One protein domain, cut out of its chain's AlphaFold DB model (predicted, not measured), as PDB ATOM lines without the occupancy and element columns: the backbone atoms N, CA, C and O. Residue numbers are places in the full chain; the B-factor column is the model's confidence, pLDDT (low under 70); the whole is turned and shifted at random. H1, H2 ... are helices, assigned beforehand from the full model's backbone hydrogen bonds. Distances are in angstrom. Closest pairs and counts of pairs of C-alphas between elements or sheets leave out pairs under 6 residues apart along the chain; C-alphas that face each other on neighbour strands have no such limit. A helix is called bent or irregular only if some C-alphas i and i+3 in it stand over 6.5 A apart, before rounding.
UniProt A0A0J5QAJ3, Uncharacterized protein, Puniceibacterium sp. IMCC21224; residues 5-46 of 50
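This is residues 5 to 46 of the 50 residues of an uncharacterized protein of Puniceibacterium sp. IMCC21224 (UniProt A0A0J5QAJ3). One long kinked helix, H2, makes the longest axis, with H1 folded back on its first part and short H3 packed on its later part, H1 and H3 being apart. The printed part has 42 residues with three named helices, H1, H2, H3, and no named strand: all helix. It is only just compact, close to loose, with a radius of gyration of the C-alphas of 10.9 A, and spans 31 by 16 by 14 A.

H1, residues 5 to 15, touches residues 19 to 26 alone of H2, residues 19 to 34, closest at the C-alphas of Ala 8 and Pro 19, 4.8 A. They run opposite ways at a steep tilt of 49 degrees. H2 touches H3, residues 41 to 46, with residues 29 to 33 alone, closest at the C-alphas of Phe 29 and Arg 42, 5.2 A; the tilt is steep, 64 degrees, opposite ways. Every O i to N i+4 pair is within hydrogen-bond range in H1, 7 of 12 in H2 and 0 of 2 in H3, where 3 of 3 O i to N i+3 pairs are.

H1 begins at C-alpha 5 (-148.431, 183.038, 16.791) and is 15.1 A long. H2, 23.4 A, has a kink of 37 degrees near residue 26 and is irregular, C-alphas 21 and 24 being 7.4 A apart. H3, 10.0 A, ends at C-alpha 46 (-159.804, 198.044, 18.433).

The C-alphas farthest apart, of Gly 16 and His 35, are 31.4 A apart. The printed part has no cut, no link is long, and no printed residue is under pLDDT 70.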
ATOM      1  N   LEU A   5    -149.022 183.877  15.745       91.25
ATOM      2  CA  LEU A   5    -148.431 183.038  16.791       91.25
ATOM      3  C   LEU A   5    -147.462 183.794  17.713       91.25
ATOM      4  O   LEU A   5    -147.536 183.649  18.926       91.25
ATOM      5  N   HIS A   6    -146.596 184.660  17.180       94.00
ATOM      6  CA  HIS A   6    -145.662 185.425  18.018       94.00
ATOM      7  C   HIS A   6    -146.374 186.437  18.915       94.00
ATOM      8  O   HIS A   6    -145.906 186.753  20.013       94.00
ATOM      9  N   HIS A   7    -147.517 186.955  18.465       94.81
ATOM     10  CA  HIS A   7    -148.355 187.809  19.293       94.81
ATOM     11  C   HIS A   7    -149.036 186.991  20.395       94.81
ATOM     12  O   HIS A   7    -149.069 187.442  21.540       94.81
ATOM     13  N   ALA A   8    -149.478 185.771  20.084       96.56
ATOM     14  CA  ALA A   8    -150.046 184.841  21.052       96.56
ATOM     15  C   ALA A   8    -149.026 184.426  22.129       96.56
ATOM     16  O   ALA A   8    -149.322 184.503  23.320       96.56
ATOM     17  N   GLU A   9    -147.791 184.102  21.734       97.38
ATOM     18  CA  GLU A   9    -146.672 183.843  22.650       97.38
ATOM     19  C   GLU A   9    -146.390 185.042  23.562       97.38
ATOM     20  O   GLU A   9    -146.173 184.888  24.762       97.38
ATOM     21  N   SER A  10    -146.401 186.255  23.002       96.88
ATOM     22  CA  SER A  10    -146.192 187.479  23.777       96.88
ATOM     23  C   SER A  10    -147.318 187.733  24.781       96.88
ATOM     24  O   SER A  10    -147.043 188.106  25.922       96.88
ATOM     25  N   SER A  11    -148.571 187.485  24.391       96.88
ATOM     26  CA  SER A  11    -149.725 187.574  25.288       96.88
ATOM     27  C   SER A  11    -149.639 186.563  26.428       96.88
ATOM     28  O   SER A  11    -149.772 186.966  27.580       96.88
ATOM     29  N   ALA A  12    -149.323 185.297  26.139       98.00
ATOM     30  CA  ALA A  12    -149.154 184.271  27.167       98.00
ATOM     31  C   ALA A  12    -148.039 184.633  28.163       98.00
ATOM     32  O   ALA A  12    -148.227 184.525  29.372       98.00
ATOM     33  N   ARG A  13    -146.905 185.168  27.682       97.75
ATOM     34  CA  ARG A  13    -145.831 185.669  28.562       97.75
ATOM     35  C   ARG A  13    -146.273 186.833  29.449       97.75
ATOM     36  O   ARG A  13    -145.798 186.945  30.574       97.75
ATOM     37  N   LYS A  14    -147.125 187.727  28.939       97.94
ATOM     38  CA  LYS A  14    -147.535 188.946  29.649       97.94
ATOM     39  C   LYS A  14    -148.684 188.713  30.631       97.94
ATOM     40  O   LYS A  14    -148.708 189.344  31.682       97.94
ATOM     41  N   PHE A  15    -149.637 187.859  30.273       97.19
ATOM     42  CA  PHE A  15    -150.909 187.702  30.983       97.19
ATOM     43  C   PHE A  15    -151.103 186.303  31.596       97.19
ATOM     44  O   PHE A  15    -152.077 186.091  32.312       97.19
ATOM     45  N   GLY A  16    -150.172 185.368  31.377       96.94
ATOM     46  CA  GLY A  16    -150.276 183.972  31.818       96.94
ATOM     47  C   GLY A  16    -151.026 183.082  30.819       96.94
ATOM     48  O   GLY A  16    -151.482 183.548  29.779       96.94
ATOM     49  N   GLY A  17    -151.156 181.787  31.119       96.69
ATOM     50  CA  GLY A  17    -151.788 180.804  30.224       96.69
ATOM     51  C   GLY A  17    -150.844 180.270  29.142       96.69
ATOM     52  O   GLY A  17    -149.621 180.339  29.285       96.69
ATOM     53  N   VAL A  18    -151.409 179.719  28.063       97.69
ATOM     54  CA  VAL A  18    -150.646 179.155  26.936       97.69
ATOM     55  C   VAL A  18    -150.951 179.890  25.624       97.69
ATOM     56  O   VAL A  18    -152.037 180.443  25.471       97.69
ATOM     57  N   PRO A  19    -150.034 179.918  24.635       97.44
ATOM     58  CA  PRO A  19    -150.249 180.654  23.384       97.44
ATOM     59  C   PRO A  19    -151.545 180.286  22.643       97.44
ATOM     60  O   PRO A  19    -152.181 181.163  22.063       97.44
ATOM     61  N   SER A  20    -151.988 179.026  22.700       96.69
ATOM     62  CA  SER A  20    -153.249 178.598  22.076       96.69
ATOM     63  C   SER A  20    -154.481 179.330  22.614       96.69
ATOM     64  O   SER A  20    -155.422 179.534  21.851       96.69
ATOM     65  N   ASP A  21    -154.459 179.787  23.870       96.50
ATOM     66  CA  ASP A  21    -155.565 180.541  24.481       96.50
ATOM     67  C   ASP A  21    -155.756 181.917  23.819       96.50
ATOM     68  O   ASP A  21    -156.843 182.489  23.844       96.50
ATOM     69  N   TYR A  22    -154.698 182.450  23.197       96.75
ATOM     70  CA  TYR A  22    -154.672 183.778  22.579       96.75
ATOM     71  C   TYR A  22    -154.734 183.741  21.051       96.75
ATOM     72  O   TYR A  22    -154.939 184.782  20.423       96.75
ATOM     73  N   GLN A  23    -154.530 182.572  20.438       96.00
ATOM     74  CA  GLN A  23    -154.367 182.442  18.991       96.00
ATOM     75  C   GLN A  23    -155.589 182.964  18.224       96.00
ATOM     76  O   GLN A  23    -155.442 183.796  17.333       96.00
ATOM     77  N   SER A  24    -156.795 182.571  18.641       95.06
ATOM     78  CA  SER A  24    -158.054 182.982  18.003       95.06
ATOM     79  C   SER A  24    -158.276 184.499  18.024       95.06
ATOM     80  O   SER A  24    -158.760 185.072  17.048       95.06
ATOM     81  N   VAL A  25    -157.875 185.174  19.106       94.44
ATOM     82  CA  VAL A  25    -157.956 186.637  19.230       94.44
ATOM     83  C   VAL A  25    -157.002 187.306  18.242       94.44
ATOM     84  O   VAL A  25    -157.378 188.255  17.551       94.44
ATOM     85  N   HIS A  26    -155.769 186.805  18.141       95.06
ATOM     86  CA  HIS A  26    -154.776 187.360  17.220       95.06
ATOM     87  C   HIS A  26    -155.128 187.106  15.760       95.06
ATOM     88  O   HIS A  26    -154.953 188.025  14.962       95.06
ATOM     89  N   ASP A  27    -155.671 185.935  15.427       94.75
ATOM     90  CA  ASP A  27    -156.178 185.619  14.087       94.75
ATOM     91  C   ASP A  27    -157.338 186.543  13.708       94.75
ATOM     92  O   ASP A  27    -157.380 187.084  12.602       94.75
ATOM     93  N   TRP A  28    -158.240 186.824  14.655       93.94
ATOM     94  CA  TRP A  28    -159.315 187.785  14.442       93.94
ATOM     95  C   TRP A  28    -158.788 189.205  14.188       93.94
ATOM     96  O   TRP A  28    -159.299 189.890  13.308       93.94
ATOM     97  N   PHE A  29    -157.740 189.678  14.866       93.88
ATOM     98  CA  PHE A  29    -157.130 190.963  14.494       93.88
ATOM     99  C   PHE A  29    -156.438 190.912  13.119       93.88
ATOM    100  O   PHE A  29    -156.531 191.874  12.349       93.88
ATOM    101  N   ASP A  30    -155.764 189.804  12.797       93.38
ATOM    102  CA  ASP A  30    -154.956 189.641  11.583       93.38
ATOM    103  C   ASP A  30    -155.798 189.471  10.308       93.38
ATOM    104  O   ASP A  30    -155.368 189.903   9.243       93.38
ATOM    105  N   ALA A  31    -157.029 188.950  10.409       93.88
ATOM    106  CA  ALA A  31    -157.970 188.820   9.284       93.88
ATOM    107  C   ALA A  31    -158.258 190.156   8.570       93.88
ATOM    108  O   ALA A  31    -158.621 190.205   7.398       93.88
ATOM    109  N   SER A  32    -158.054 191.282   9.254       93.50
ATOM    110  CA  SER A  32    -158.186 192.608   8.651       93.50
ATOM    111  C   SER A  32    -157.107 192.937   7.598       93.50
ATOM    112  O   SER A  32    -157.305 193.861   6.806       93.50
ATOM    113  N   LYS A  33    -156.021 192.148   7.509       92.50
ATOM    114  CA  LYS A  33    -155.002 192.231   6.442       92.50
ATOM    115  C   LYS A  33    -155.572 192.076   5.041       92.50
ATOM    116  O   LYS A  33    -155.037 192.676   4.114       92.50
ATOM    117  N   GLU A  34    -156.640 191.295   4.896       93.06
ATOM    118  CA  GLU A  34    -157.320 191.091   3.612       93.06
ATOM    119  C   GLU A  34    -157.886 192.402   3.050       93.06
ATOM    120  O   GLU A  34    -157.997 192.564   1.840       93.06
ATOM    121  N   HIS A  35    -158.202 193.356   3.931       93.50
ATOM    122  CA  HIS A  35    -158.785 194.647   3.577       93.50
ATOM    123  C   HIS A  35    -157.747 195.776   3.604       93.50
ATOM    124  O   HIS A  35    -157.832 196.719   2.822       93.50
ATOM    125  N   LEU A  36    -156.761 195.690   4.504       93.44
ATOM    126  CA  LEU A  36    -155.698 196.678   4.638       93.44
ATOM    127  C   LEU A  36    -154.354 195.980   4.873       93.44
ATOM    128  O   LEU A  36    -154.030 195.581   5.984       93.44
ATOM    129  N   ALA A  37    -153.516 195.897   3.844       90.62
ATOM    130  CA  ALA A  37    -152.200 195.253   3.933       90.62
ATOM    131  C   ALA A  37    -151.111 196.122   4.612       90.62
ATOM    132  O   ALA A  37    -149.917 195.862   4.463       90.62
ATOM    133  N   LEU A  38    -151.495 197.166   5.354       92.06
ATOM    134  CA  LEU A  38    -150.571 198.037   6.090       92.06
ATOM    135  C   LEU A  38    -150.317 197.518   7.505       92.06
ATOM    136  O   LEU A  38    -151.108 196.764   8.071       92.06
ATOM    137  N   PHE A  39    -149.230 197.981   8.129       89.00
ATOM    138  CA  PHE A  39    -148.891 197.591   9.502       89.00
ATOM    139  C   PHE A  39    -149.897 198.078  10.558       89.00
ATOM    140  O   PHE A  39    -149.868 197.632  11.701       89.00
ATOM    141  N   THR A  40    -150.792 198.987  10.182       93.06
ATOM    142  CA  THR A  40    -151.827 199.555  11.045       93.06
ATOM    143  C   THR A  40    -153.142 198.776  11.020       93.06
ATOM    144  O   THR A  40    -154.038 199.126  11.777       93.06
ATOM    145  N   HIS A  41    -153.295 197.718  10.214       94.44
ATOM    146  CA  HIS A  41    -154.594 197.052  10.007       94.44
ATOM    147  C   HIS A  41    -155.302 196.599  11.280       94.44
ATOM    148  O   HIS A  41    -156.522 196.721  11.376       94.44
ATOM    149  N   ARG A  42    -154.542 196.150  12.288       92.75
ATOM    150  CA  ARG A  42    -155.112 195.681  13.557       92.75
ATOM    151  C   ARG A  42    -155.930 196.786  14.235       92.75
ATOM    152  O   ARG A  42    -156.955 196.462  14.827       92.75
ATOM    153  N   ALA A  43    -155.552 198.062  14.045       93.50
ATOM    154  CA  ALA A  43    -156.238 199.256  14.553       93.50
ATOM    155  C   ALA A  43    -157.734 199.286  14.198       93.50
ATOM    156  O   ALA A  43    -158.545 199.705  15.020       93.50
ATOM    157  N   MET A  44    -158.112 198.776  13.017       93.12
ATOM    158  CA  MET A  44    -159.493 198.816  12.513       93.12
ATOM    159  C   MET A  44    -160.499 198.111  13.429       93.12
ATOM    160  O   MET A  44    -161.687 198.414  13.387       93.12
ATOM    161  N   ARG A  45    -160.038 197.169  14.258       91.62
ATOM    162  CA  ARG A  45    -160.889 196.351  15.127       91.62
ATOM    163  C   ARG A  45    -160.793 196.703  16.617       91.62
ATOM    164  O   ARG A  45    -161.504 196.100  17.411       91.62
ATOM    165  N   HIS A  46    -159.984 197.693  17.012       89.12
ATOM    166  CA  HIS A  46    -159.804 198.044  18.433       89.12
ATOM    167  C   HIS A  46    -161.093 198.507  19.124       89.12
ATOM    168  O   HIS A  46    -161.222 198.320  20.327       89.12
TER     169      HIS A  46